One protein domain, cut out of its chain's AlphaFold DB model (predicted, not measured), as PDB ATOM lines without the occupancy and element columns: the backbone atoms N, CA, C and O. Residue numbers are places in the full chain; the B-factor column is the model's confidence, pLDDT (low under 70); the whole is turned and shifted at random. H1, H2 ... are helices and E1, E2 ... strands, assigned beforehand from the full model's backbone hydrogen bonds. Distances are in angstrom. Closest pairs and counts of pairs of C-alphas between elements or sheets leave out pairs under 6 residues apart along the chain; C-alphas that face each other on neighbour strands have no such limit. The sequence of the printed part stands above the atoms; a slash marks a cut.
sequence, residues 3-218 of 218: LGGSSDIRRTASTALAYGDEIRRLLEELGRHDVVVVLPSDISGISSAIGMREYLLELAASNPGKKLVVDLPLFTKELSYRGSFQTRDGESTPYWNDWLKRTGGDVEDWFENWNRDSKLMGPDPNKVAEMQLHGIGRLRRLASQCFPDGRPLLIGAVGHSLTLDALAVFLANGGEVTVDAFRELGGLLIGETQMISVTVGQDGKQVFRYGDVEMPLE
ATOM      1  N   LEU A   3      92.434 152.253 113.575       82.75
ATOM      2  CA  LEU A   3      92.257 151.239 112.540       82.75
ATOM      3  C   LEU A   3      92.393 151.941 111.193       82.75
ATOM      4  O   LEU A   3      91.454 152.552 110.697       82.75
ATOM      5  N   GLY A   4      93.622 151.959 110.682       77.50
ATOM      6  CA  GLY A   4      94.020 152.896 109.636       77.50
ATOM      7  C   GLY A   4      94.362 152.259 108.301       77.50
ATOM      8  O   GLY A   4      94.192 152.875 107.260       77.50
ATOM      9  N   GLY A   5      94.923 151.054 108.318       79.19
ATOM     10  CA  GLY A   5      95.483 150.438 107.119       79.19
ATOM     11  C   GLY A   5      94.509 149.485 106.455       79.19
ATOM     12  O   GLY A   5      94.021 148.571 107.114       79.19
ATOM     13  N   SER A   6      94.282 149.647 105.155       81.25
ATOM     14  CA  SER A   6      93.577 148.657 104.339       81.25
ATOM     15  C   SER A   6      94.236 148.469 102.972       81.25
ATOM     16  O   SER A   6      94.804 149.405 102.395       81.25
ATOM     17  N   SER A   7      94.144 147.249 102.443       78.56
ATOM     18  CA  SER A   7      94.373 146.982 101.021       78.56
ATOM     19  C   SER A   7      93.233 147.556 100.170       78.56
ATOM     20  O   SER A   7      92.100 147.697 100.612       78.56
ATOM     21  N   ASP A   8      93.540 147.843  98.909       73.56
ATOM     22  CA  ASP A   8      92.612 148.158  97.817       73.56
ATOM     23  C   ASP A   8      91.588 147.057  97.505       73.56
ATOM     24  O   ASP A   8      90.579 147.325  96.849       73.56
ATOM     25  N   ILE A   9      91.827 145.818  97.937       77.06
ATOM     26  CA  ILE A   9      90.885 144.725  97.713       77.06
ATOM     27  C   ILE A   9      89.676 144.924  98.626       77.06
ATOM     28  O   ILE A   9      89.775 144.845  99.850       77.06
ATOM     29  N   ARG A  10      88.502 145.135  98.015       75.25
ATOM     30  CA  ARG A  10      87.251 145.481  98.713       75.25
ATOM     31  C   ARG A  10      86.906 144.527  99.859       75.25
ATOM     32  O   ARG A  10      86.453 144.993 100.899       75.25
ATOM     33  N   ARG A  11      87.128 143.217  99.686       75.25
ATOM     34  CA  ARG A  11      86.905 142.211 100.744       75.25
ATOM     35  C   ARG A  11      87.782 142.504 101.969       75.25
ATOM     36  O   ARG A  11      87.260 142.605 103.071       75.25
ATOM     37  N   THR A  12      89.076 142.728 101.771       73.69
ATOM     38  CA  THR A  12      90.030 143.053 102.842       73.69
ATOM     39  C   THR A  12      89.711 144.397 103.500       73.69
ATOM     40  O   THR A  12      89.700 144.502 104.723       73.69
ATOM     41  N   ALA A  13      89.362 145.417 102.710       73.06
ATOM     42  CA  ALA A  13      88.928 146.710 103.242       73.06
ATOM     43  C   ALA A  13      87.642 146.602 104.082       73.06
ATOM     44  O   ALA A  13      87.521 147.262 105.111       73.06
ATOM     45  N   SER A  14      86.701 145.735 103.689       75.94
ATOM     46  CA  SER A  14      85.459 145.524 104.443       75.94
ATOM     47  C   SER A  14      85.673 144.879 105.813       75.94
ATOM     48  O   SER A  14      84.883 145.123 106.719       75.94
ATOM     49  N   THR A  15      86.761 144.125 106.004       77.38
ATOM     50  CA  THR A  15      87.131 143.586 107.319       77.38
ATOM     51  C   THR A  15      87.462 144.698 108.313       77.38
ATOM     52  O   THR A  15      87.055 144.606 109.466       77.38
ATOM     53  N   ALA A  16      88.146 145.766 107.884       74.31
ATOM     54  CA  ALA A  16      88.434 146.907 108.758       74.31
ATOM     55  C   ALA A  16      87.139 147.587 109.238       74.31
ATOM     56  O   ALA A  16      86.972 147.791 110.437       74.31
ATOM     57  N   LEU A  17      86.196 147.809 108.314       77.56
ATOM     58  CA  LEU A  17      84.882 148.395 108.611       77.56
ATOM     59  C   LEU A  17      84.068 147.544 109.594       77.56
ATOM     60  O   LEU A  17      83.476 148.066 110.534       77.56
ATOM     61  N   ALA A  18      84.078 146.221 109.405       82.69
ATOM     62  CA  ALA A  18      83.365 145.305 110.288       82.69
ATOM     63  C   ALA A  18      83.877 145.381 111.738       82.69
ATOM     64  O   ALA A  18      83.082 145.296 112.671       82.69
ATOM     65  N   TYR A  19      85.186 145.583 111.941       82.12
ATOM     66  CA  TYR A  19      85.744 145.760 113.282       82.12
ATOM     67  C   TYR A  19      85.272 147.055 113.946       82.12
ATOM     68  O   TYR A  19      84.954 147.032 115.134       82.12
ATOM     69  N   GLY A  20      85.224 148.174 113.217       84.25
ATOM     70  CA  GLY A  20      84.747 149.446 113.761       84.25
ATOM     71  C   GLY A  20      83.303 149.356 114.257       84.25
ATOM     72  O   GLY A  20      83.025 149.696 115.414       84.25
ATOM     73  N   ASP A  21      82.411 148.850 113.400       88.44
ATOM     74  CA  ASP A  21      80.990 148.658 113.713       88.44
ATOM     75  C   ASP A  21      80.800 147.748 114.936       88.44
ATOM     76  O   ASP A  21      80.071 148.085 115.874       88.44
ATOM     77  N   GLU A  22      81.509 146.618 114.967       89.50
ATOM     78  CA  GLU A  22      81.409 145.642 116.050       89.50
ATOM     79  C   GLU A  22      81.950 146.188 117.378       89.50
ATOM     80  O   GLU A  22      81.332 145.999 118.428       89.50
ATOM     81  N   ILE A  23      83.066 146.929 117.355       89.31
ATOM     82  CA  ILE A  23      83.608 147.577 118.558       89.31
ATOM     83  C   ILE A  23      82.594 148.572 119.129       89.31
ATOM     84  O   ILE A  23      82.382 148.587 120.343       89.31
ATOM     85  N   ARG A  24      81.957 149.395 118.284       91.38
ATOM     86  CA  ARG A  24      80.918 150.334 118.733       91.38
ATOM     87  C   ARG A  24      79.756 149.588 119.385       91.38
ATOM     88  O   ARG A  24      79.414 149.909 120.523       91.38
ATOM     89  N   ARG A  25      79.216 148.570 118.707       93.25
ATOM     90  CA  ARG A  25      78.103 147.746 119.204       93.25
ATOM     91  C   ARG A  25      78.412 147.143 120.576       93.25
ATOM     92  O   ARG A  25      77.631 147.300 121.510       93.25
ATOM     93  N   LEU A  26      79.575 146.509 120.726       93.44
ATOM     94  CA  LEU A  26      79.990 145.887 121.987       93.44
ATOM     95  C   LEU A  26      80.149 146.910 123.121       93.44
ATOM     96  O   LEU A  26      79.789 146.633 124.263       93.44
ATOM     97  N   LEU A  27      80.686 148.099 122.835       93.00
ATOM     98  CA  LEU A  27      80.837 149.149 123.844       93.00
ATOM     99  C   LEU A  27      79.484 149.708 124.302       93.00
ATOM    100  O   LEU A  27      79.328 149.995 125.490       93.00
ATOM    101  N   GLU A  28      78.515 149.827 123.393       91.75
ATOM    102  CA  GLU A  28      77.137 150.219 123.713       91.75
ATOM    103  C   GLU A  28      76.442 149.165 124.583       91.75
ATOM    104  O   GLU A  28      75.900 149.506 125.635       91.75
ATOM    105  N   GLU A  29      76.533 147.884 124.214       94.56
ATOM    106  CA  GLU A  29      75.963 146.763 124.978       94.56
ATOM    107  C   GLU A  29      76.546 146.653 126.391       94.56
ATOM    108  O   GLU A  29      75.834 146.342 127.346       94.56
ATOM    109  N   LEU A  30      77.838 146.955 126.541       94.06
ATOM    110  CA  LEU A  30      78.531 146.958 127.828       94.06
ATOM    111  C   LEU A  30      78.359 148.268 128.618       94.06
ATOM    112  O   LEU A  30      78.915 148.387 129.712       94.06
ATOM    113  N   GLY A  31      77.648 149.270 128.085       91.69
ATOM    114  CA  GLY A  31      77.456 150.572 128.739       91.69
ATOM    115  C   GLY A  31      78.757 151.363 128.950       91.69
ATOM    116  O   GLY A  31      78.899 152.110 129.922       91.69
ATOM    117  N   ARG A  32      79.755 151.178 128.078       91.12
ATOM    118  CA  ARG A  32      81.095 151.772 128.204       91.12
ATOM    119  C   ARG A  32      81.144 153.179 127.608       91.12
ATOM    120  O   ARG A  32      81.496 153.376 126.450       91.12
ATOM    121  N   HIS A  33      80.847 154.181 128.433       88.88
ATOM    122  CA  HIS A  33      80.863 155.601 128.040       88.88
ATOM    123  C   HIS A  33      82.241 156.291 128.160       88.88
ATOM    124  O   HIS A  33      82.394 157.465 127.796       88.88
ATOM    125  N   ASP A  34      83.249 155.576 128.667       92.06
ATOM    126  CA  ASP A  34      84.652 156.007 128.760       92.06
ATOM    127  C   ASP A  34      85.418 155.871 127.430       92.06
ATOM    128  O   ASP A  34      86.597 156.230 127.348       92.06
ATOM    129  N   VAL A  35      84.755 155.369 126.383       92.62
ATOM    130  CA  VAL A  35      85.312 155.187 125.042       92.62
ATOM    131  C   VAL A  35      84.492 155.983 124.029       92.62
ATOM    132  O   VAL A  35      83.267 156.001 124.085       92.62
ATOM    133  N   VAL A  36      85.173 156.646 123.099       93.12
ATOM    134  CA  VAL A  36      84.564 157.289 121.930       93.12
ATOM    135  C   VAL A  36      85.003 156.527 120.693       93.12
ATOM    136  O   VAL A  36      86.203 156.319 120.498       93.12
ATOM    137  N   VAL A  37      84.039 156.123 119.869       92.62
ATOM    138  CA  VAL A  37      84.293 155.441 118.596       92.62
ATOM    139  C   VAL A  37      83.922 156.374 117.454       92.62
ATOM    140  O   VAL A  37      82.786 156.838 117.407       92.62
ATOM    141  N   VAL A  38      84.854 156.607 116.536       92.00
ATOM    142  CA  VAL A  38      84.636 157.319 115.273       92.00
ATOM    143  C   VAL A  38      84.662 156.298 114.151       92.00
ATOM    144  O   VAL A  38      85.642 155.569 114.019       92.00
ATOM    145  N   LEU A  39      83.604 156.261 113.356       90.94
ATOM    146  CA  LEU A  39      83.470 155.441 112.160       90.94
ATOM    147  C   LEU A  39      83.512 156.320 110.908       90.94
ATOM    148  O   LEU A  39      83.256 157.525 110.995       90.94
ATOM    149  N   PRO A  40      83.737 155.741 109.715       87.44
ATOM    150  CA  PRO A  40      83.768 156.508 108.470       87.44
ATOM    151  C   PRO A  40      82.487 157.305 108.189       87.44
ATOM    152  O   PRO A  40      82.540 158.362 107.562       87.44
ATOM    153  N   SER A  41      81.334 156.833 108.669       88.50
ATOM    154  CA  SER A  41      80.054 157.538 108.551       88.50
ATOM    155  C   SER A  41      80.037 158.875 109.301       88.50
ATOM    156  O   SER A  41      79.494 159.846 108.767       88.50
ATOM    157  N   ASP A  42      80.689 158.966 110.465       88.44
ATOM    158  CA  ASP A  42      80.711 160.174 111.309       88.44
ATOM    159  C   ASP A  42      81.520 161.323 110.690       88.44
ATOM    160  O   ASP A  42      81.334 162.491 111.027       88.44
ATOM    161  N   ILE A  43      82.425 160.986 109.774       86.88
ATOM    162  CA  ILE A  43      83.394 161.896 109.149       86.88
ATOM    163  C   ILE A  43      83.206 161.993 107.632       86.88
ATOM    164  O   ILE A  43      84.020 162.593 106.935       86.88
ATOM    165  N   SER A  44      82.112 161.436 107.111       85.00
ATOM    166  CA  SER A  44      81.789 161.399 105.679       85.00
ATOM    167  C   SER A  44      81.671 162.787 105.031       85.00
ATOM    168  O   SER A  44      81.905 162.933 103.832       85.00
ATOM    169  N   GLY A  45      81.363 163.822 105.821       84.56
ATOM    170  CA  GLY A  45      81.335 165.221 105.381       84.56
ATOM    171  C   GLY A  45      82.712 165.892 105.275       84.56
ATOM    172  O   GLY A  45      82.801 167.021 104.793       84.56
ATOM    173  N   ILE A  46      83.786 165.232 105.716       86.06
ATOM    174  CA  ILE A  46      85.137 165.794 105.763       86.06
ATOM    175  C   ILE A  46      85.921 165.330 104.534       86.06
ATOM    176  O   ILE A  46      86.402 164.204 104.457       86.06
ATOM    177  N   SER A  47      86.072 166.222 103.558       79.12
ATOM    178  CA  SER A  47      86.640 165.887 102.246       79.12
ATOM    179  C   SER A  47      88.160 166.045 102.134       79.12
ATOM    180  O   SER A  47      88.734 165.677 101.109       79.12
ATOM    181  N   SER A  48      88.835 166.592 103.151       82.75
ATOM    182  CA  SER A  48      90.278 166.857 103.103       82.75
ATOM    183  C   SER A  48      91.041 166.175 104.236       82.75
ATOM    184  O   SER A  48      90.554 166.053 105.358       82.75
ATOM    185  N   ALA A  49      92.287 165.782 103.956       78.25
ATOM    186  CA  ALA A  49      93.185 165.222 104.967       78.25
ATOM    187  C   ALA A  49      93.479 166.218 106.105       78.25
ATOM    188  O   ALA A  49      93.640 165.811 107.253       78.25
ATOM    189  N   ILE A  50      93.518 167.520 105.791       85.25
ATOM    190  CA  ILE A  50      93.692 168.588 106.784       85.25
ATOM    191  C   ILE A  50      92.468 168.652 107.698       85.25
ATOM    192  O   ILE A  50      92.630 168.555 108.909       85.25
ATOM    193  N   GLY A  51      91.260 168.701 107.127       87.62
ATOM    194  CA  GLY A  51      90.022 168.709 107.908       87.62
ATOM    195  C   GLY A  51      89.862 167.449 108.761       87.62
ATOM    196  O   GLY A  51      89.410 167.528 109.896       87.62
ATOM    197  N   MET A  52      90.303 166.289 108.259       86.69
ATOM    198  CA  MET A  52      90.294 165.044 109.033       86.69
ATOM    199  C   MET A  52      91.208 165.144 110.252       86.69
ATOM    200  O   MET A  52      90.837 164.763 111.360       86.69
ATOM    201  N   ARG A  53      92.415 165.683 110.055       87.88
ATOM    202  CA  ARG A  53      93.366 165.908 111.140       87.88
ATOM    203  C   ARG A  53      92.816 166.900 112.166       87.88
ATOM    204  O   ARG A  53      92.928 166.633 113.356       87.88
ATOM    205  N   GLU A  54      92.247 168.016 111.724       90.06
ATOM    206  CA  GLU A  54      91.658 169.038 112.602       90.06
ATOM    207  C   GLU A  54      90.511 168.464 113.436       90.06
ATOM    208  O   GLU A  54      90.537 168.579 114.659       90.06
ATOM    209  N   TYR A  55      89.594 167.728 112.807       91.50
ATOM    210  CA  TYR A  55      88.512 167.036 113.506       91.50
ATOM    211  C   TYR A  55      89.030 166.079 114.588       91.50
ATOM    212  O   TYR A  55      88.551 166.091 115.721       91.50
ATOM    213  N   LEU A  56      90.036 165.258 114.267       90.44
ATOM    214  CA  LEU A  56      90.599 164.306 115.229       90.44
ATOM    215  C   LEU A  56      91.333 165.003 116.387       90.44
ATOM    216  O   LEU A  56      91.252 164.527 117.522       90.44
ATOM    217  N   LEU A  57      91.998 166.133 116.124       90.75
ATOM    218  CA  LEU A  57      92.625 166.962 117.155       90.75
ATOM    219  C   LEU A  57      91.579 167.559 118.103       90.75
ATOM    220  O   LEU A  57      91.715 167.443 119.321       90.75
ATOM    221  N   GLU A  58      90.515 168.148 117.560       92.00
ATOM    222  CA  GLU A  58      89.417 168.718 118.347       92.00
ATOM    223  C   GLU A  58      88.689 167.650 119.170       92.00
ATOM    224  O   GLU A  58      88.386 167.860 120.350       92.00
ATOM    225  N   LEU A  59      88.467 166.470 118.582       91.81
ATOM    226  CA  LEU A  59      87.882 165.327 119.272       91.81
ATOM    227  C   LEU A  59      88.744 164.894 120.463       91.81
ATOM    228  O   LEU A  59      88.215 164.643 121.549       91.81
ATOM    229  N   ALA A  60      90.062 164.815 120.272       90.38
ATOM    230  CA  ALA A  60      90.996 164.437 121.323       90.38
ATOM    231  C   ALA A  60      91.072 165.485 122.440       90.38
ATOM    232  O   ALA A  60      91.061 165.110 123.618       90.38
ATOM    233  N   ALA A  61      91.080 166.772 122.089       90.38
ATOM    234  CA  ALA A  61      91.072 167.876 123.045       90.38
ATOM    235  C   ALA A  61      89.768 167.926 123.859       90.38
ATOM    236  O   ALA A  61      89.795 168.157 125.066       90.38
ATOM    237  N   SER A  62      88.630 167.633 123.224       92.25
ATOM    238  CA  SER A  62      87.309 167.630 123.870       92.25
ATOM    239  C   SER A  62      87.062 166.404 124.758       92.25
ATOM    240  O   SER A  62      86.101 166.373 125.523       92.25
ATOM    241  N   ASN A  63      87.916 165.376 124.675       91.25
ATOM    242  CA  ASN A  63      87.743 164.107 125.387       91.25
ATOM    243  C   ASN A  63      89.019 163.655 126.135       91.25
ATOM    244  O   ASN A  63      89.451 162.511 125.949       91.25
ATOM    245  N   PRO A  64      89.641 164.489 126.996       88.19
ATOM    246  CA  PRO A  64      90.979 164.252 127.560       88.19
ATOM    247  C   PRO A  64      91.105 162.942 128.356       88.19
ATOM    248  O   PRO A  64      92.135 162.280 128.293       88.19
ATOM    249  N   GLY A  65      90.046 162.529 129.060       87.88
ATOM    250  CA  GLY A  65      90.030 161.306 129.872       87.88
ATOM    251  C   GLY A  65      89.483 160.058 129.174       87.88
ATOM    252  O   GLY A  65      89.465 158.991 129.783       87.88
ATOM    253  N   LYS A  66      89.008 160.165 127.926       91.00
ATOM    254  CA  LYS A  66      88.392 159.033 127.221       91.00
ATOM    255  C   LYS A  66      89.375 158.330 126.300       91.00
ATOM    256  O   LYS A  66      90.264 158.950 125.705       91.00
ATOM    257  N   LYS A  67      89.161 157.027 126.130       91.56
ATOM    258  CA  LYS A  67      89.811 156.241 125.079       91.56
ATOM    259  C   LYS A  67      89.165 156.585 123.742       91.56
ATOM    260  O   LYS A  67      87.951 156.735 123.665       91.56
ATOM    261  N   LEU A  68      89.976 156.689 122.696       92.19
ATOM    262  CA  LEU A  68      89.501 156.949 121.338       92.19
ATOM    263  C   LEU A  68      89.758 155.716 120.477       92.19
ATOM    264  O   LEU A  68      90.881 155.196 120.456       92.19
ATOM    265  N   VAL A  69      88.728 155.259 119.778       91.31
ATOM    266  CA  VAL A  69      88.814 154.272 118.704       91.31
ATOM    267  C   VAL A  69      88.419 154.990 117.426       91.31
ATOM    268  O   VAL A  69      87.328 155.538 117.342       91.31
ATOM    269  N   VAL A  70      89.318 155.029 116.454       90.50
ATOM    270  CA  VAL A  70      89.054 155.638 115.152       90.50
ATOM    271  C   VAL A  70      89.177 154.553 114.107       90.50
ATOM    272  O   VAL A  70      90.265 154.000 113.938       90.50
ATOM    273  N   ASP A  71      88.068 154.254 113.447       89.12
ATOM    274  CA  ASP A  71      88.022 153.432 112.251       89.12
ATOM    275  C   ASP A  71      88.031 154.328 111.017       89.12
ATOM    276  O   ASP A  71      87.082 155.054 110.719       89.12
ATOM    277  N   LEU A  72      89.175 154.328 110.344       84.12
ATOM    278  CA  LEU A  72      89.429 155.110 109.152       84.12
ATOM    279  C   LEU A  72      90.271 154.250 108.209       84.12
ATOM    280  O   LEU A  72      91.489 154.427 108.158       84.12
ATOM    281  N   PRO A  73      89.663 153.310 107.468       79.06
ATOM    282  CA  PRO A  73      90.400 152.445 106.564       79.06
ATOM    283  C   PRO A  73      90.938 153.276 105.398       79.06
ATOM    284  O   PRO A  73      90.250 153.579 104.424       79.06
ATOM    285  N   LEU A  74      92.202 153.663 105.510       80.75
ATOM    286  CA  LEU A  74      92.954 154.342 104.474       80.75
ATOM    287  C   LEU A  74      93.604 153.289 103.594       80.75
ATOM    288  O   LEU A  74      94.318 152.394 104.068       80.75
ATOM    289  N   PHE A  75      93.393 153.427 102.289       82.38
ATOM    290  CA  PHE A  75      94.142 152.631 101.339       82.38
ATOM    291  C   PHE A  75      95.639 152.898 101.521       82.38
ATOM    292  O   PHE A  75      96.114 154.030 101.394       82.38
ATOM    293  N   THR A  76      96.381 151.833 101.794       84.00
ATOM    294  CA  THR A  76      97.832 151.867 101.918       84.00
ATOM    295  C   THR A  76      98.405 150.931 100.866       84.00
ATOM    296  O   THR A  76      98.253 149.716 100.963       84.00
ATOM    297  N   LYS A  77      99.063 151.492  99.842       84.62
ATOM    298  CA  LYS A  77      99.647 150.709  98.737       84.62
ATOM    299  C   LYS A  77     100.613 149.631  99.232       84.62
ATOM    300  O   LYS A  77     100.728 148.587  98.613       84.62
ATOM    301  N   GLU A  78     101.289 149.883 100.348       89.06
ATOM    302  CA  GLU A  78     102.226 148.950 100.961       89.06
ATOM    303  C   GLU A  78     101.547 147.707 101.559       89.06
ATOM    304  O   GLU A  78     102.216 146.697 101.731       89.06
ATOM    305  N   LEU A  79     100.237 147.765 101.831       87.00
ATOM    306  CA  LEU A  79      99.428 146.636 102.309       87.00
ATOM    307  C   LEU A  79      98.728 145.879 101.157       87.00
ATOM    308  O   LEU A  79      97.973 144.939 101.396       87.00
ATOM    309  N   SER A  80      98.929 146.312  99.908       84.94
ATOM    310  CA  SER A  80      98.264 145.788  98.712       84.94
ATOM    311  C   SER A  80      99.023 144.621  98.072       84.94
ATOM    312  O   SER A  80     100.248 144.535  98.149       84.94
ATOM    313  N   TYR A  81      98.292 143.766  97.351       84.38
ATOM    314  CA  TYR A  81      98.875 142.827  96.388       84.38
ATOM    315  C   TYR A  81      99.278 143.479  95.060       84.38
ATOM    316  O   TYR A  81     100.086 142.916  94.316       84.38
ATOM    317  N   ARG A  82      98.745 144.661  94.735       86.38
ATOM    318  CA  ARG A  82      99.113 145.380  93.515       86.38
ATOM    319  C   ARG A  82     100.551 145.867  93.597       86.38
ATOM    320  O   ARG A  82     100.951 146.549  94.535       86.38
ATOM    321  N   GLY A  83     101.310 145.568  92.551       81.88
ATOM    322  CA  GLY A  83     102.737 145.855  92.469       81.88
ATOM    323  C   GLY A  83     103.635 144.750  93.030       81.88
ATOM    324  O   GLY A  83     104.849 144.889  92.913       81.88
ATOM    325  N   SER A  84     103.070 143.674  93.587       86.44
ATOM    326  CA  SER A  84     103.806 142.484  94.031       86.44
ATOM    327  C   SER A  84     103.267 141.230  93.341       86.44
ATOM    328  O   SER A  84     103.828 140.777  92.346       86.44
ATOM    329  N   PHE A  85     102.144 140.702  93.819       90.25
ATOM    330  CA  PHE A  85     101.505 139.496  93.289       90.25
ATOM    331  C   PHE A  85     100.529 139.785  92.147       90.25
ATOM    332  O   PHE A  85     100.287 138.923  91.298       90.25
ATOM    333  N   GLN A  86     100.025 141.017  92.090       91.19
ATOM    334  CA  GLN A  86      99.187 141.536  91.018       91.19
ATOM    335  C   GLN A  86      99.881 142.690  90.289       91.19
ATOM    336  O   GLN A  86     100.679 143.434  90.865       91.19
ATOM    337  N   THR A  87      99.556 142.882  89.014       89.12
ATOM    338  CA  THR A  87      99.930 144.069  88.247       89.12
ATOM    339  C   THR A  87      99.248 145.314  88.823       89.12
ATOM    340  O   THR A  87      98.376 145.239  89.693       89.12
ATOM    341  N   ARG A  88      99.629 146.499  88.333       85.31
ATOM    342  CA  ARG A  88      99.000 147.763  88.756       85.31
ATOM    343  C   ARG A  88      97.500 147.814  88.456       85.31
ATOM    344  O   ARG A  88      96.773 148.463  89.201       85.31
ATOM    345  N   ASP A  89      97.064 147.101  87.423       86.31
ATOM    346  CA  ASP A  89      95.663 147.035  87.000       86.31
ATOM    347  C   ASP A  89      94.865 145.967  87.774       86.31
ATOM    348  O   ASP A  89      93.646 145.898  87.655       86.31
ATOM    349  N   GLY A  90      95.533 145.177  88.626       86.44
ATOM    350  CA  GLY A  90      94.918 144.145  89.465       86.44
ATOM    351  C   GLY A  90      94.944 142.734  88.871       86.44
ATOM    352  O   GLY A  90      94.451 141.808  89.511       86.44
ATOM    353  N   GLU A  91      95.544 142.549  87.695       91.50
ATOM    354  CA  GLU A  91      95.706 141.229  87.079       91.50
ATOM    355  C   GLU A  91      96.769 140.407  87.807       91.50
ATOM    356  O   GLU A  91      97.783 140.941  88.253       91.50
ATOM    357  N   SER A  92      96.584 139.092  87.902       92.69
ATOM    358  CA  SER A  92      97.594 138.208  88.496       92.69
ATOM    359  C   SER A  92      98.893 138.231  87.692       92.69
ATOM    360  O   SER A  92      98.878 138.156  86.462       92.69
ATOM    361  N   THR A  93     100.037 138.298  88.377       93.62
ATOM    362  CA  THR A  93     101.339 138.201  87.701       93.62
ATOM    363  C   THR A  93     101.572 136.794  87.127       93.62
ATOM    364  O   THR A  93     101.013 135.815  87.633       93.62
ATOM    365  N   PRO A  94     102.426 136.645  86.094       94.31
ATOM    366  CA  PRO A  94     102.807 135.327  85.584       94.31
ATOM    367  C   PRO A  94     103.390 134.411  86.666       94.31
ATOM    368  O   PRO A  94     103.032 133.238  86.715       94.31
ATOM    369  N   TYR A  95     104.214 134.964  87.565       94.44
ATOM    370  CA  TYR A  95     104.731 134.241  88.726       94.44
ATOM    371  C   TYR A  95     103.604 133.715  89.617       94.44
ATOM    372  O   TYR A  95     103.583 132.532  89.931       94.44
ATOM    373  N   TRP A  96     102.648 134.573  89.994       94.12
ATOM    374  CA  TRP A  96     101.541 134.188  90.874       94.12
ATOM    375  C   TRP A  96     100.753 133.000  90.319       94.12
ATOM    376  O   TRP A  96     100.494 132.035  91.034       94.12
ATOM    377  N   ASN A  97     100.424 133.042  89.027       94.75
ATOM    378  CA  ASN A  97      99.696 131.961  88.370       94.75
ATOM    379  C   ASN A  97     100.506 130.656  88.314       94.75
ATOM    380  O   ASN A  97      99.939 129.583  88.525       94.75
ATOM    381  N   ASP A  98     101.808 130.734  88.024       94.50
ATOM    382  CA  ASP A  98     102.684 129.558  88.006       94.50
ATOM    383  C   ASP A  98     102.836 128.945  89.399       94.50
ATOM    384  O   ASP A  98     102.595 127.750  89.574       94.50
ATOM    385  N   TRP A  99     103.154 129.770  90.399       94.88
ATOM    386  CA  TRP A  99     103.324 129.342  91.783       94.88
ATOM    387  C   TRP A  99     102.056 128.667  92.309       94.88
ATOM    388  O   TRP A  99     102.123 127.515  92.729       94.88
ATOM    389  N   LEU A 100     100.883 129.297  92.166       94.12
ATOM    390  CA  LEU A 100      99.613 128.685  92.570       94.12
ATOM    391  C   LEU A 100      99.351 127.350  91.866       94.12
ATOM    392  O   LEU A 100      98.885 126.402  92.494       94.12
ATOM    393  N   LYS A 101      99.658 127.245  90.569       94.94
ATOM    394  CA  LYS A 101      99.476 125.999  89.813       94.94
ATOM    395  C   LYS A 101     100.438 124.898  90.264       94.94
ATOM    396  O   LYS A 101     100.066 123.726  90.248       94.94
ATOM    397  N   ARG A 102     101.673 125.261  90.612       93.62
ATOM    398  CA  ARG A 102     102.749 124.332  90.969       93.62
ATOM    399  C   ARG A 102     102.664 123.862  92.418       93.62
ATOM    400  O   ARG A 102     103.007 122.714  92.682       93.62
ATOM    401  N   THR A 103     102.226 124.727  93.329       93.69
ATOM    402  CA  THR A 103     102.321 124.496  94.780       93.69
ATOM    403  C   THR A 103     100.984 124.553  95.503       93.69
ATOM    404  O   THR A 103     100.902 124.166  96.662       93.69
ATOM    405  N   GLY A 104      99.928 125.045  94.853       91.69
ATOM    406  CA  GLY A 104      98.655 125.307  95.522       91.69
ATOM    407  C   GLY A 104      98.685 126.516  96.462       91.69
ATOM    408  O   GLY A 104      97.746 126.689  97.232       91.69
ATOM    409  N   GLY A 105      99.725 127.354  96.395       89.94
ATOM    410  CA  GLY A 105      99.900 128.496  97.294       89.94
ATOM    411  C   GLY A 105     100.702 128.179  98.558       89.94
ATOM    412  O   GLY A 105     100.473 128.802  99.590       89.94
ATOM    413  N   ASP A 106     101.620 127.214  98.480       92.50
ATOM    414  CA  ASP A 106     102.523 126.859  99.576       92.50
ATOM    415  C   ASP A 106     103.502 128.002  99.892       92.50
ATOM    416  O   ASP A 106     104.370 128.352  99.081       92.50
ATOM    417  N   VAL A 107     103.338 128.586 101.080       92.81
ATOM    418  CA  VAL A 107     104.128 129.721 101.571       92.81
ATOM    419  C   VAL A 107     105.590 129.343 101.787       92.81
ATOM    420  O   VAL A 107     106.456 130.172 101.504       92.81
ATOM    421  N   GLU A 108     105.888 128.103 102.193       95.12
ATOM    422  CA  GLU A 108     107.277 127.652 102.334       95.12
ATOM    423  C   GLU A 108     107.985 127.653 100.974       95.12
ATOM    424  O   GLU A 108     109.090 128.188 100.856       95.12
ATOM    425  N   ASP A 109     107.317 127.171  99.914       95.19
ATOM    426  CA  ASP A 109     107.868 127.255  98.556       95.19
ATOM    427  C   ASP A 109     108.104 128.704  98.136       95.19
ATOM    428  O   ASP A 109     109.110 128.985  97.492       95.19
ATOM    429  N   TRP A 110     107.217 129.636  98.496       95.56
ATOM    430  CA  TRP A 110     107.454 131.044  98.182       95.56
ATOM    431  C   TRP A 110     108.688 131.587  98.912       95.56
ATOM    432  O   TRP A 110     109.535 132.214  98.274       95.56
ATOM    433  N   PHE A 111     108.831 131.324 100.211       95.81
ATOM    434  CA  PHE A 111     109.984 131.783 100.986       95.81
ATOM    435  C   PHE A 111     111.317 131.250 100.442       95.81
ATOM    436  O   PHE A 111     112.282 132.008 100.363       95.81
ATOM    437  N   GLU A 112     111.364 129.994  99.993       94.94
ATOM    438  CA  GLU A 112     112.579 129.375  99.443       94.94
ATOM    439  C   GLU A 112     112.828 129.682  97.958       94.94
ATOM    440  O   GLU A 112     113.975 129.845  97.543       94.94
ATOM    441  N   ASN A 113     111.775 129.735  97.138       94.38
ATOM    442  CA  ASN A 113     111.891 129.598  95.682       94.38
ATOM    443  C   ASN A 113     111.347 130.790  94.882       94.38
ATOM    444  O   ASN A 113     111.248 130.695  93.654       94.38
ATOM    445  N   TRP A 114     111.045 131.929  95.516       94.00
ATOM    446  CA  TRP A 114     110.549 133.128  94.819       94.00
ATOM    447  C   TRP A 114     111.461 133.613  93.679       94.00
ATOM    448  O   TRP A 114     110.984 134.245  92.739       94.00
ATOM    449  N   ASN A 115     112.763 133.328  93.733       93.12
ATOM    450  CA  ASN A 115     113.761 133.746  92.743       93.12
ATOM    451  C   ASN A 115     114.326 132.585  91.901       93.12
ATOM    452  O   ASN A 115     115.307 132.779  91.181       93.12
ATOM    453  N   ARG A 116     113.728 131.389  91.978       88.56
ATOM    454  CA  ARG A 116     114.256 130.173  91.338       88.56
ATOM    455  C   ARG A 116     114.366 130.288  89.815       88.56
ATOM    456  O   ARG A 116     115.286 129.723  89.224       88.56
ATOM    457  N   ASP A 117     113.430 130.986  89.177       87.31
ATOM    458  CA  ASP A 117     113.448 131.264  87.740       87.31
ATOM    459  C   ASP A 117     113.612 132.769  87.509       87.31
ATOM    460  O   ASP A 117     112.743 133.568  87.855       87.31
ATOM    461  N   SER A 118     114.712 133.167  86.869       83.25
ATOM    462  CA  SER A 118     115.003 134.573  86.565       83.25
ATOM    463  C   SER A 118     114.002 135.222  85.601       83.25
ATOM    464  O   SER A 118     113.938 136.449  85.526       83.25
ATOM    465  N   LYS A 119     113.204 134.433  84.869       85.94
ATOM    466  CA  LYS A 119     112.121 134.915  83.994       85.94
ATOM    467  C   LYS A 119     110.768 134.986  84.698       85.94
ATOM    468  O   LYS A 119     109.881 135.695  84.226       85.94
ATOM    469  N   LEU A 120     110.611 134.260  85.802       88.12
ATOM    470  CA  LEU A 120     109.402 134.186  86.617       88.12
ATOM    471  C   LEU A 120     109.780 134.430  88.077       88.12
ATOM    472  O   LEU A 120     109.599 133.570  88.932       88.12
ATOM    473  N   MET A 121     110.330 135.610  88.353       91.62
ATOM    474  CA  MET A 121     110.626 136.015  89.722       91.62
ATOM    475  C   MET A 121     109.358 136.499  90.416       91.62
ATOM    476  O   MET A 121     108.653 137.383  89.918       91.62
ATOM    477  N   GLY A 122     109.100 135.935  91.586       92.81
ATOM    478  CA  GLY A 122     108.107 136.418  92.525       92.81
ATOM    479  C   GLY A 122     108.575 137.639  93.305       92.81
ATOM    480  O   GLY A 122     109.712 138.099  93.154       92.81
ATOM    481  N   PRO A 123     107.698 138.191  94.153       94.62
ATOM    482  CA  PRO A 123     108.107 139.219  95.088       94.62
ATOM    483  C   PRO A 123     109.028 138.619  96.153       94.62
ATOM    484  O   PRO A 123     108.759 137.547  96.689       94.62
ATOM    485  N   ASP A 124     110.098 139.344  96.460       95.69
ATOM    486  CA  ASP A 124     111.024 139.031  97.548       95.69
ATOM    487  C   ASP A 124     110.286 139.112  98.902       95.69
ATOM    488  O   ASP A 124     109.785 140.195  99.240       95.69
ATOM    489  N   PRO A 125     110.195 138.013  99.676       96.56
ATOM    490  CA  PRO A 125     109.490 137.985 100.954       96.56
ATOM    491  C   PRO A 125     110.003 139.022 101.961       96.56
ATOM    492  O   PRO A 125     109.196 139.646 102.652       96.56
ATOM    493  N   ASN A 126     111.318 139.278 101.996       96.50
ATOM    494  CA  ASN A 126     111.911 140.277 102.891       96.50
ATOM    495  C   ASN A 126     111.418 141.678 102.539       96.50
ATOM    496  O   ASN A 126     110.918 142.406 103.393       96.50
ATOM    497  N   LYS A 127     111.451 142.030 101.249       95.81
ATOM    498  CA  LYS A 127     110.962 143.336 100.780       95.81
ATOM    499  C   LYS A 127     109.466 143.500 101.002       95.81
ATOM    500  O   LYS A 127     109.006 144.602 101.287       95.81
ATOM    501  N   VAL A 128     108.694 142.422 100.866       95.12
ATOM    502  CA  VAL A 128     107.260 142.432 101.176       95.12
ATOM    503  C   VAL A 128     107.041 142.749 102.655       95.12
ATOM    504  O   VAL A 128     106.265 143.656 102.954       95.12
ATOM    505  N   ALA A 129     107.746 142.079 103.568       94.62
ATOM    506  CA  ALA A 129     107.655 142.349 105.002       94.62
ATOM    507  C   ALA A 129     108.090 143.786 105.360       94.62
ATOM    508  O   ALA A 129     107.360 144.500 106.052       94.62
ATOM    509  N   GLU A 130     109.217 144.256 104.815       95.25
ATOM    510  CA  GLU A 130     109.692 145.637 104.978       95.25
ATOM    511  C   GLU A 130     108.657 146.662 104.504       95.25
ATOM    512  O   GLU A 130     108.404 147.665 105.178       95.25
ATOM    513  N   MET A 131     108.026 146.416 103.351       93.00
ATOM    514  CA  MET A 131     106.974 147.277 102.823       93.00
ATOM    515  C   MET A 131     105.776 147.332 103.772       93.00
ATOM    516  O   MET A 131     105.321 148.434 104.091       93.00
ATOM    517  N   GLN A 132     105.297 146.187 104.267       91.81
ATOM    518  CA  GLN A 132     104.188 146.130 105.228       91.81
ATOM    519  C   GLN A 132     104.521 146.935 106.492       91.81
ATOM    520  O   GLN A 132     103.750 147.813 106.897       91.81
ATOM    521  N   LEU A 133     105.711 146.719 107.064       91.88
ATOM    522  CA  LEU A 133     106.179 147.437 108.248       91.88
ATOM    523  C   LEU A 133     106.306 148.946 107.990       91.88
ATOM    524  O   LEU A 133     105.886 149.766 108.813       91.88
ATOM    525  N   HIS A 134     106.812 149.339 106.820       92.31
ATOM    526  CA  HIS A 134     106.871 150.734 106.397       92.31
ATOM    527  C   HIS A 134     105.470 151.361 106.273       92.31
ATOM    528  O   HIS A 134     105.261 152.490 106.732       92.31
ATOM    529  N   GLY A 135     104.499 150.639 105.706       90.56
ATOM    530  CA  GLY A 135     103.095 151.050 105.627       90.56
ATOM    531  C   GLY A 135     102.488 151.301 107.009       90.56
ATOM    532  O   GLY A 135     101.944 152.380 107.265       90.56
ATOM    533  N   ILE A 136     102.676 150.363 107.938       90.56
ATOM    534  CA  ILE A 136     102.253 150.498 109.343       90.56
ATOM    535  C   ILE A 136     102.947 151.696 110.010       90.56
ATOM    536  O   ILE A 136     102.304 152.497 110.693       90.56
ATOM    537  N   GLY A 137     104.243 151.895 109.761       90.00
ATOM    538  CA  GLY A 137     104.999 153.044 110.260       90.00
ATOM    539  C   GLY A 137     104.467 154.389 109.749       90.00
ATOM    540  O   GLY A 137     104.413 155.363 110.504       90.00
ATOM    541  N   ARG A 138     104.026 154.462 108.486       89.06
ATOM    542  CA  ARG A 138     103.363 155.654 107.927       89.06
ATOM    543  C   ARG A 138     102.032 155.937 108.618       89.06
ATOM    544  O   ARG A 138     101.785 157.090 108.972       89.06
ATOM    545  N   LEU A 139     101.220 154.906 108.851       88.69
ATOM    546  CA  LEU A 139      99.953 155.027 109.580       88.69
ATOM    547  C   LEU A 139     100.179 155.510 111.012       88.69
ATOM    548  O   LEU A 139      99.491 156.420 111.468       88.69
ATOM    549  N   ARG A 140     101.198 154.975 111.696       88.50
ATOM    550  CA  ARG A 140     101.590 155.433 113.033       88.50
ATOM    551  C   ARG A 140     101.949 156.917 113.040       88.50
ATOM    552  O   ARG A 140     101.457 157.643 113.895       88.50
ATOM    553  N   ARG A 141     102.760 157.381 112.080       88.12
ATOM    554  CA  ARG A 141     103.121 158.806 111.965       88.12
ATOM    555  C   ARG A 141     101.899 159.692 111.740       88.12
ATOM    556  O   ARG A 141     101.784 160.719 112.401       88.12
ATOM    557  N   LEU A 142     100.992 159.284 110.852       86.12
ATOM    558  CA  LEU A 142      99.746 160.010 110.608       86.12
ATOM    559  C   LEU A 142      98.905 160.100 111.887       86.12
ATOM    560  O   LEU A 142      98.517 161.186 112.299       86.12
ATOM    561  N   ALA A 143      98.675 158.970 112.554       88.12
ATOM    562  CA  ALA A 143      97.889 158.935 113.778       88.12
ATOM    563  C   ALA A 143      98.535 159.768 114.903       88.12
ATOM    564  O   ALA A 143      97.835 160.501 115.595       88.12
ATOM    565  N   SER A 144      99.863 159.760 115.043       87.50
ATOM    566  CA  SER A 144     100.574 160.632 115.991       87.50
ATOM    567  C   SER A 144     100.379 162.128 115.710       87.50
ATOM    568  O   SER A 144     100.340 162.916 116.650       87.50
ATOM    569  N   GLN A 145     100.212 162.537 114.449       85.94
ATOM    570  CA  GLN A 145      99.898 163.930 114.097       85.94
ATOM    571  C   GLN A 145      98.459 164.334 114.443       85.94
ATOM    572  O   GLN A 145      98.184 165.533 114.554       85.94
ATOM    573  N   CYS A 146      97.564 163.357 114.590       84.38
ATOM    574  CA  CYS A 146      96.171 163.543 114.999       84.38
ATOM    575  C   CYS A 146      95.981 163.442 116.524       84.38
ATOM    576  O   CYS A 146      94.982 163.928 117.040       84.38
ATOM    577  N   PHE A 147      96.932 162.835 117.249       85.25
ATOM    578  CA  PHE A 147      96.871 162.621 118.704       85.25
ATOM    579  C   PHE A 147      98.194 163.003 119.408       85.25
ATOM    580  O   PHE A 147      98.860 162.128 119.966       85.25
ATOM    581  N   PRO A 148      98.604 164.286 119.391       70.44
ATOM    582  CA  PRO A 148      99.932 164.715 119.847       70.44
ATOM    583  C   PRO A 148     100.158 164.660 121.373       70.44
ATOM    584  O   PRO A 148     101.308 164.666 121.809       70.44
ATOM    585  N   ASP A 149      99.109 164.550 122.194       71.38
ATOM    586  CA  ASP A 149      99.176 164.782 123.653       71.38
ATOM    587  C   ASP A 149      99.692 163.592 124.488       71.38
ATOM    588  O   ASP A 149      99.156 163.278 125.550       71.38
ATOM    589  N   GLY A 150     100.708 162.865 124.011       71.12
ATOM    590  CA  GLY A 150     101.307 161.743 124.756       71.12
ATOM    591  C   GLY A 150     100.359 160.561 125.003       71.12
ATOM    592  O   GLY A 150     100.677 159.654 125.774       71.12
ATOM    593  N   ARG A 151      99.192 160.548 124.345       83.00
ATOM    594  CA  ARG A 151      98.221 159.454 124.417       83.00
ATOM    595  C   ARG A 151      98.855 158.168 123.872       83.00
ATOM    596  O   ARG A 151      99.330 158.174 122.734       83.00
ATOM    597  N   PRO A 152      98.818 157.047 124.620       85.38
ATOM    598  CA  PRO A 152      99.251 155.760 124.097       85.38
ATOM    599  C   PRO A 152      98.487 155.398 122.823       85.38
ATOM    600  O   PRO A 152      97.254 155.464 122.771       85.38
ATOM    601  N   LEU A 153      99.229 155.014 121.787       87.25
ATOM    602  CA  LEU A 153      98.697 154.782 120.451       87.25
ATOM    603  C   LEU A 153      98.815 153.306 120.078       87.25
ATOM    604  O   LEU A 153      99.910 152.756 120.024       87.25
ATOM    605  N   LEU A 154      97.671 152.699 119.773       89.00
ATOM    606  CA  LEU A 154      97.571 151.375 119.162       89.00
ATOM    607  C   LEU A 154      97.163 151.558 117.701       89.00
ATOM    608  O   LEU A 154      96.159 152.229 117.442       89.00
ATOM    609  N   ILE A 155      97.926 150.975 116.776       89.00
ATOM    610  CA  ILE A 155      97.652 150.992 115.335       89.00
ATOM    611  C   ILE A 155      97.182 149.608 114.907       89.00
ATOM    612  O   ILE A 155      97.850 148.623 115.202       89.00
ATOM    613  N   GLY A 156      96.054 149.555 114.205       87.94
ATOM    614  CA  GLY A 156      95.598 148.364 113.501       87.94
ATOM    615  C   GLY A 156      95.643 148.578 111.993       87.94
ATOM    616  O   GLY A 156      95.365 149.674 111.490       87.94
ATOM    617  N   ALA A 157      96.001 147.522 111.277       87.19
ATOM    618  CA  ALA A 157      96.011 147.471 109.826       87.19
ATOM    619  C   ALA A 157      95.501 146.102 109.373       87.19
ATOM    620  O   ALA A 157      95.745 145.097 110.038       87.19
ATOM    621  N   VAL A 158      94.805 146.077 108.241       84.06
ATOM    622  CA  VAL A 158      94.324 144.855 107.605       84.06
ATOM    623  C   VAL A 158      95.068 144.675 106.287       84.06
ATOM    624  O   VAL A 158      95.075 145.565 105.432       84.06
ATOM    625  N   GLY A 159      95.697 143.513 106.140       84.25
ATOM    626  CA  GLY A 159      96.432 143.102 104.949       84.25
ATOM    627  C   GLY A 159      95.970 141.734 104.464       84.25
ATOM    628  O   GLY A 159      94.892 141.261 104.826       84.25
ATOM    629  N   HIS A 160      96.797 141.097 103.642       86.12
ATOM    630  CA  HIS A 160      96.530 139.754 103.138       86.12
ATOM    631  C   HIS A 160      97.363 138.717 103.876       86.12
ATOM    632  O   HIS A 160      98.528 138.991 104.163       86.12
ATOM    633  N   SER A 161      96.795 137.533 104.126       85.00
ATOM    634  CA  SER A 161      97.417 136.488 104.956       85.00
ATOM    635  C   SER A 161      98.865 136.218 104.558       85.00
ATOM    636  O   SER A 161      99.753 136.495 105.348       85.00
ATOM    637  N   LEU A 162      99.116 135.901 103.285       88.81
ATOM    638  CA  LEU A 162     100.460 135.634 102.759       88.81
ATOM    639  C   LEU A 162     101.497 136.728 103.088       88.81
ATOM    640  O   LEU A 162     102.638 136.451 103.441       88.81
ATOM    641  N   THR A 163     101.111 138.000 102.957       90.56
ATOM    642  CA  THR A 163     102.012 139.134 103.236       90.56
ATOM    643  C   THR A 163     102.189 139.378 104.732       90.56
ATOM    644  O   THR A 163     103.224 139.892 105.152       90.56
ATOM    645  N   LEU A 164     101.178 139.022 105.527       89.88
ATOM    646  CA  LEU A 164     101.221 139.089 106.981       89.88
ATOM    647  C   LEU A 164     102.040 137.931 107.562       89.88
ATOM    648  O   LEU A 164     102.753 138.162 108.528       89.88
ATOM    649  N   ASP A 165     102.021 136.748 106.943       91.38
ATOM    650  CA  ASP A 165     102.885 135.614 107.293       91.38
ATOM    651  C   ASP A 165     104.361 135.993 107.101       91.38
ATOM    652  O   ASP A 165     105.174 135.827 108.006       91.38
ATOM    653  N   ALA A 166     104.711 136.613 105.965       94.19
ATOM    654  CA  ALA A 166     106.062 137.140 105.749       94.19
ATOM    655  C   ALA A 166     106.455 138.178 106.815       94.19
ATOM    656  O   ALA A 166     107.563 138.135 107.345       94.19
ATOM    657  N   LEU A 167     105.545 139.093 107.170       93.56
ATOM    658  CA  LEU A 167     105.784 140.069 108.237       93.56
ATOM    659  C   LEU A 167     105.958 139.397 109.609       93.56
ATOM    660  O   LEU A 167     106.809 139.830 110.381       93.56
ATOM    661  N   ALA A 168     105.175 138.359 109.912       91.50
ATOM    662  CA  ALA A 168     105.265 137.594 111.153       91.50
ATOM    663  C   ALA A 168     106.668 137.009 111.329       91.50
ATOM    664  O   ALA A 168     107.320 137.252 112.342       91.50
ATOM    665  N   VAL A 169     107.145 136.308 110.298       93.69
ATOM    666  CA  VAL A 169     108.478 135.697 110.274       93.69
ATOM    667  C   VAL A 169     109.563 136.764 110.367       93.69
ATOM    668  O   VAL A 169     110.463 136.647 111.187       93.69
ATOM    669  N   PHE A 170     109.445 137.845 109.592       94.44
ATOM    670  CA  PHE A 170     110.405 138.950 109.609       94.44
ATOM    671  C   PHE A 170     110.559 139.568 111.004       94.44
ATOM    672  O   PHE A 170     111.674 139.840 111.442       94.44
ATOM    673  N   LEU A 171     109.445 139.789 111.711       91.69
ATOM    674  CA  LEU A 171     109.462 140.321 113.074       91.69
ATOM    675  C   LEU A 171     110.073 139.321 114.057       91.69
ATOM    676  O   LEU A 171     110.875 139.722 114.892       91.69
ATOM    677  N   ALA A 172     109.716 138.043 113.944       89.44
ATOM    678  CA  ALA A 172     110.212 136.981 114.815       89.44
ATOM    679  C   ALA A 172     111.712 136.694 114.644       89.44
ATOM    680  O   ALA A 172     112.373 136.295 115.598       89.44
ATOM    681  N   ASN A 173     112.250 136.903 113.442       92.38
ATOM    682  CA  ASN A 173     113.595 136.480 113.059       92.38
ATOM    683  C   ASN A 173     114.493 137.667 112.677       92.38
ATOM    684  O   ASN A 173     115.124 137.682 111.623       92.38
ATOM    685  N   GLY A 174     114.515 138.706 113.517       89.25
ATOM    686  CA  GLY A 174     115.518 139.776 113.431       89.25
ATOM    687  C   GLY A 174     115.551 140.552 112.108       89.25
ATOM    688  O   GLY A 174     116.574 141.150 111.779       89.25
ATOM    689  N   GLY A 175     114.453 140.564 111.348       93.00
ATOM    690  CA  GLY A 175     114.382 141.219 110.046       93.00
ATOM    691  C   GLY A 175     114.745 140.338 108.849       93.00
ATOM    692  O   GLY A 175     115.060 140.879 107.793       93.00
ATOM    693  N   GLU A 176     114.687 139.012 108.974       95.81
ATOM    694  CA  GLU A 176     114.811 138.098 107.832       95.81
ATOM    695  C   GLU A 176     113.641 137.116 107.737       95.81
ATOM    696  O   GLU A 176     113.269 136.454 108.704       95.81
ATOM    697  N   VAL A 177     113.091 136.963 106.533       96.25
ATOM    698  CA  VAL A 177     112.099 135.936 106.201       96.25
ATOM    699  C   VAL A 177     112.815 134.685 105.707       96.25
ATOM    700  O   VAL A 177     113.370 134.679 104.606       96.25
ATOM    701  N   THR A 178     112.768 133.617 106.504       95.12
ATOM    702  CA  THR A 178     113.311 132.298 106.154       95.12
ATOM    703  C   THR A 178     112.292 131.199 106.444       95.12
ATOM    704  O   THR A 178     111.407 131.359 107.288       95.12
ATOM    705  N   VAL A 179     112.408 130.065 105.749       95.19
ATOM    706  CA  VAL A 179     111.546 128.902 106.011       95.19
ATOM    707  C   VAL A 179     111.816 128.298 107.388       95.19
ATOM    708  O   VAL A 179     110.872 127.896 108.062       95.19
ATOM    709  N   ASP A 180     113.068 128.278 107.843       94.12
ATOM    710  CA  ASP A 180     113.398 127.752 109.170       94.12
ATOM    711  C   ASP A 180     112.720 128.575 110.275       94.12
ATOM    712  O   ASP A 180     112.033 128.006 111.122       94.12
ATOM    713  N   ALA A 181     112.773 129.909 110.193       92.19
ATOM    714  CA  ALA A 181     112.055 130.780 111.123       92.19
ATOM    715  C   ALA A 181     110.528 130.603 111.047       92.19
ATOM    716  O   ALA A 181     109.836 130.625 112.066       92.19
ATOM    717  N   PHE A 182     109.972 130.384 109.852       93.31
ATOM    718  CA  PHE A 182     108.548 130.072 109.705       93.31
ATOM    719  C   PHE A 182     108.162 128.763 110.409       93.31
ATOM    720  O   PHE A 182     107.138 128.696 111.093       93.31
ATOM    721  N   ARG A 183     109.004 127.731 110.307       92.50
ATOM    722  CA  ARG A 183     108.805 126.451 111.001       92.50
ATOM    723  C   ARG A 183     108.966 126.585 112.516       92.50
ATOM    724  O   ARG A 183     108.229 125.928 113.249       92.50
ATOM    725  N   GLU A 184     109.852 127.457 112.998       88.88
ATOM    726  CA  GLU A 184     109.977 127.787 114.429       88.88
ATOM    727  C   GLU A 184     108.721 128.471 114.991       88.88
ATOM    728  O   GLU A 184     108.349 128.229 116.138       88.88
ATOM    729  N   LEU A 185     107.998 129.234 114.162       85.69
ATOM    730  CA  LEU A 185     106.657 129.753 114.474       85.69
ATOM    731  C   LEU A 185     105.543 128.691 114.357       85.69
ATOM    732  O   LEU A 185     104.357 129.012 114.437       85.69
ATOM    733  N   GLY A 186     105.909 127.421 114.172       84.75
ATOM    734  CA  GLY A 186     104.992 126.290 114.055       84.75
ATOM    735  C   GLY A 186     104.464 126.042 112.643       84.75
ATOM    736  O   GLY A 186     103.571 125.211 112.485       84.75
ATOM    737  N   GLY A 187     104.966 126.753 111.624       82.81
ATOM    738  CA  GLY A 187     104.492 126.628 110.239       82.81
ATOM    739  C   GLY A 187     103.014 126.999 110.069       82.81
ATOM    740  O   GLY A 187     102.348 126.556 109.133       82.81
ATOM    741  N   LEU A 188     102.468 127.763 111.016       79.50
ATOM    742  CA  LEU A 188     101.069 128.154 111.024       79.50
ATOM    743  C   LEU A 188     100.891 129.375 110.132       79.50
ATOM    744  O   LEU A 188     101.604 130.362 110.283       79.50
ATOM    745  N   LEU A 189      99.918 129.317 109.229       84.56
ATOM    746  CA  LEU A 189      99.476 130.470 108.449       84.56
ATOM    747  C   LEU A 189      98.451 131.270 109.240       84.56
ATOM    748  O   LEU A 189      97.624 130.691 109.955       84.56
ATOM    749  N   ILE A 190      98.455 132.587 109.060       82.75
ATOM    750  CA  ILE A 190      97.482 133.443 109.711       82.75
ATOM    751  C   ILE A 190      96.098 133.129 109.150       82.75
ATOM    752  O   ILE A 190      95.818 133.257 107.953       82.75
ATOM    753  N   GLY A 191      95.216 132.680 110.039       74.50
ATOM    754  CA  GLY A 191      93.843 132.367 109.683       74.50
ATOM    755  C   GLY A 191      93.061 133.614 109.278       74.50
ATOM    756  O   GLY A 191      93.403 134.748 109.628       74.50
ATOM    757  N   GLU A 192      91.944 133.405 108.578       72.81
ATOM    758  CA  GLU A 192      90.992 134.487 108.341       72.81
ATOM    759  C   GLU A 192      90.593 135.120 109.683       72.81
ATOM    760  O   GLU A 192      90.268 134.418 110.640       72.81
ATOM    761  N   THR A 193      90.626 136.454 109.759       72.75
ATOM    762  CA  THR A 193      90.301 137.257 110.958       72.75
ATOM    763  C   THR A 193      91.236 137.099 112.165       72.75
ATOM    764  O   THR A 193      90.997 137.729 113.193       72.75
ATOM    765  N   GLN A 194      92.333 136.345 112.052       79.69
ATOM    766  CA  GLN A 194      93.347 136.300 113.107       79.69
ATOM    767  C   GLN A 194      94.219 137.563 113.107       79.69
ATOM    768  O   GLN A 194      94.390 138.231 112.085       79.69
ATOM    769  N   MET A 195      94.757 137.903 114.280       82.44
ATOM    770  CA  MET A 195      95.587 139.088 114.482       82.44
ATOM    771  C   MET A 195      97.011 138.704 114.863       82.44
ATOM    772  O   MET A 195      97.235 137.843 115.710       82.44
ATOM    773  N   ILE A 196      97.953 139.446 114.296       86.38
ATOM    774  CA  ILE A 196      99.323 139.548 114.784       86.38
ATOM    775  C   ILE A 196      99.384 140.778 115.681       86.38
ATOM    776  O   ILE A 196      98.839 141.826 115.322       86.38
ATOM    777  N   SER A 197     100.045 140.689 116.833       88.56
ATOM    778  CA  SER A 197     100.227 141.865 117.686       88.56
ATOM    779  C   SER A 197     101.664 142.019 118.150       88.56
ATOM    780  O   SER A 197     102.312 141.053 118.532       88.56
ATOM    781  N   VAL A 198     102.140 143.262 118.139       87.56
ATOM    782  CA  VAL A 198     103.369 143.670 118.818       87.56
ATOM    783  C   VAL A 198     102.965 144.632 119.920       87.56
ATOM    784  O   VAL A 198     102.315 145.650 119.667       87.56
ATOM    785  N   THR A 199     103.324 144.301 121.152       87.06
ATOM    786  CA  THR A 199     103.031 145.115 122.335       87.06
ATOM    787  C   THR A 199     104.318 145.483 123.052       87.06
ATOM    788  O   THR A 199     105.289 144.742 122.990       87.06
ATOM    789  N   VAL A 200     104.343 146.637 123.715       81.81
ATOM    790  CA  VAL A 200     105.469 147.043 124.564       81.81
ATOM    791  C   VAL A 200     105.079 146.755 126.012       81.81
ATOM    792  O   VAL A 200     104.084 147.298 126.498       81.81
ATOM    793  N   GLY A 201     105.829 145.877 126.671       73.44
ATOM    794  CA  GLY A 201     105.684 145.538 128.080       73.44
ATOM    795  C   GLY A 201     106.035 146.705 129.004       73.44
ATOM    796  O   GLY A 201     106.601 147.718 128.589       73.44
ATOM    797  N   GLN A 202     105.703 146.572 130.291       73.94
ATOM    798  CA  GLN A 202     106.002 147.603 131.298       73.94
ATOM    799  C   GLN A 202     107.509 147.821 131.507       73.94
ATOM    800  O   GLN A 202     107.919 148.893 131.939       73.94
ATOM    801  N   ASP A 203     108.322 146.819 131.181       79.94
ATOM    802  CA  ASP A 203     109.785 146.861 131.192       79.94
ATOM    803  C   ASP A 203     110.383 147.473 129.909       79.94
ATOM    804  O   ASP A 203     111.602 147.522 129.757       79.94
ATOM    805  N   GLY A 204     109.534 147.945 128.989       78.19
ATOM    806  CA  GLY A 204     109.935 148.521 127.708       78.19
ATOM    807  C   GLY A 204     110.269 147.488 126.632       78.19
ATOM    808  O   GLY A 204     110.554 147.885 125.501       78.19
ATOM    809  N   LYS A 205     110.211 146.185 126.939       84.12
ATOM    810  CA  LYS A 205     110.484 145.132 125.958       84.12
ATOM    811  C   LYS A 205     109.310 144.947 125.019       84.12
ATOM    812  O   LYS A 205     108.152 145.054 125.418       84.12
ATOM    813  N   GLN A 206     109.609 144.659 123.761       86.94
ATOM    814  CA  GLN A 206     108.585 144.344 122.781       86.94
ATOM    815  C   GLN A 206     108.262 142.854 122.835       86.94
ATOM    816  O   GLN A 206     109.153 142.020 122.946       86.94
ATOM    817  N   VAL A 207     106.976 142.531 122.774       88.06
ATOM    818  CA  VAL A 207     106.460 141.166 122.740       88.06
ATOM    819  C   VAL A 207     105.621 141.017 121.485       88.06
ATOM    820  O   VAL A 207     104.642 141.749 121.296       88.06
ATOM    821  N   PHE A 208     106.019 140.072 120.646       88.44
ATOM    822  CA  PHE A 208     105.304 139.645 119.457       88.44
ATOM    823  C   PHE A 208     104.403 138.456 119.790       88.44
ATOM    824  O   PHE A 208     104.821 137.525 120.477       88.44
ATOM    825  N   ARG A 209     103.162 138.499 119.301       87.88
ATOM    826  CA  ARG A 209     102.187 137.412 119.410       87.88
ATOM    827  C   ARG A 209     101.641 137.032 118.047       87.88
ATOM    828  O   ARG A 209     101.178 137.906 117.304       87.88
ATOM    829  N   TYR A 210     101.626 135.730 117.795       83.75
ATOM    830  CA  TYR A 210     101.158 135.112 116.565       83.75
ATOM    831  C   TYR A 210     100.495 133.765 116.871       83.75
ATOM    832  O   TYR A 210     101.171 132.800 117.223       83.75
ATOM    833  N   GLY A 211      99.163 133.705 116.791       77.38
ATOM    834  CA  GLY A 211      98.419 132.551 117.306       77.38
ATOM    835  C   GLY A 211      98.721 132.331 118.793       77.38
ATOM    836  O   GLY A 211      98.592 133.262 119.588       77.38
ATOM    837  N   ASP A 212      99.164 131.123 119.141       79.75
ATOM    838  CA  ASP A 212      99.577 130.754 120.505       79.75
ATOM    839  C   ASP A 212     101.067 131.032 120.792       79.75
ATOM    840  O   ASP A 212     101.542 130.797 121.904       79.75
ATOM    841  N   VAL A 213     101.821 131.530 119.806       81.69
ATOM    842  CA  VAL A 213     103.242 131.863 119.961       81.69
ATOM    843  C   VAL A 213     103.376 133.261 120.557       81.69
ATOM    844  O   VAL A 213     102.849 134.234 120.017       81.69
ATOM    845  N   GLU A 214     104.124 133.366 121.655       86.50
ATOM    846  CA  GLU A 214     104.536 134.626 122.272       86.50
ATOM    847  C   GLU A 214     106.061 134.647 122.396       86.50
ATOM    848  O   GLU A 214     106.654 133.727 122.959       86.50
ATOM    849  N   MET A 215     106.699 135.695 121.876       85.00
ATOM    850  CA  MET A 215     108.154 135.833 121.918       85.00
ATOM    851  C   MET A 215     108.591 137.281 122.152       85.00
ATOM    852  O   MET A 215     107.927 138.215 121.687       85.00
ATOM    853  N   PRO A 216     109.698 137.494 122.886       83.38
ATOM    854  CA  PRO A 216     110.315 138.805 122.972       83.38
ATOM    855  C   PRO A 216     110.921 139.183 121.616       83.38
ATOM    856  O   PRO A 216     111.498 138.338 120.937       83.38
ATOM    857  N   LEU A 217     110.808 140.454 121.248       80.94
ATOM    858  CA  LEU A 217     111.588 141.042 120.162       80.94
ATOM    859  C   LEU A 217     112.832 141.709 120.763       80.94
ATOM    860  O   LEU A 217     112.722 142.367 121.805       80.94
ATOM    861  N   GLU A 218     113.986 141.510 120.125       61.72
ATOM    862  CA  GLU A 218     115.264 142.138 120.505       61.72
ATOM    863  C   GLU A 218     115.340 143.626 120.128       61.72
ATOM    864  O   GLU A 218     114.800 144.024 119.068       61.72
TER     865      GLU A 218
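What this domain is: This is residues 3 to 218 of the 218 residues of an uncharacterized protein of Parcubacteria group bacterium CG1_02_58_44 (UniProt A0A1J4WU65). A four-stranded parallel sheet is sandwiched between helices, H1 over one face and H3 and H6 over the other; long H6 runs past it into a second part, where H7 crosses H6 and packs on a three-stranded antiparallel sheet. H4, H5 and H8 lie at the end far from H3. The 216 printed residues include eight named helices and seven named strands, in the order E1 H1 E2 H2 H3 E3 H4 H5 H6 E4 H7 H8 E5 E6 E7. The class is mixed, with sheet orders E2 E3 E1 E4 and E5 E6 E7. The whole is compact, with a radius of gyration of the C-alphas of 18.9 A and spans of 57 by 43 by 31 A.

How they stand to each other: E1, residues 3 to 6, and E3, residues 67 to 75, are parallel inner strands, with N 3 and O 70 2.8 A apart, within hydrogen-bond range. Edge strand E2, residues 35 to 38, has N 36 2.8 A from O 67 of E3; edge strand E4, residues 155 to 157, has N 4 of E1 3.0 A from its O 156. H1, residues 10 to 29, runs along the strands at a height over the sheet of 9.2 A. E1, H1 and E2 form a split strand-helix-strand unit, E3 standing between its strands, with a right-handed crossover. H2, residues 40 to 43, only grazes the sheet. H3, residues 49 to 62, and H6, residues 125 to 146, are on the face opposite H1, giving three layers; they touch at C-alphas 53 and 146, 5.3 A apart. H7, residues 161 to 172, touches H6 about perpendicular at 86 degrees, C-alphas 129 and 167 being 4.4 A apart. H7 is on the meander E5, E6 and E7, residues 196 to 200, 206 to 210 and 213 to 217, each strand the antiparallel neighbour of the one before; N 199 and O 207 are 2.9 A apart, N 208 and O 215 also 2.9 A. H5, residues 107 to 113, touches H8, residues 179 to 184, C-alphas 108 and 179 being 5.8 A apart; H4, residues 94 to 103, is close to H5 but not clearly touching, at 7.3 A. Every O i to N i+4 pair is within range in H3 to H8, and 14 of 16 in H1; H2 is too short for one.

Where its parts are: E1 begins at C-alpha 3, (92.257, 151.239, 112.540). H1 is 28.6 A long, E3 24.4 A and H6 32.1 A, ending at C-alpha 146, (96.171, 163.543, 114.999). E7 ends at C-alpha 217, (111.588, 141.042, 120.162).

The domain as a whole: The C-alphas of Gly 31 and Lys 119, the two farthest apart, are 58.7 A from each other. The printed part has no cut. The links E3 to H4, H5 to H6 and H8 to E5 are long. Mean pLDDT of the printed part is 87.5, and residue 218 is under 70.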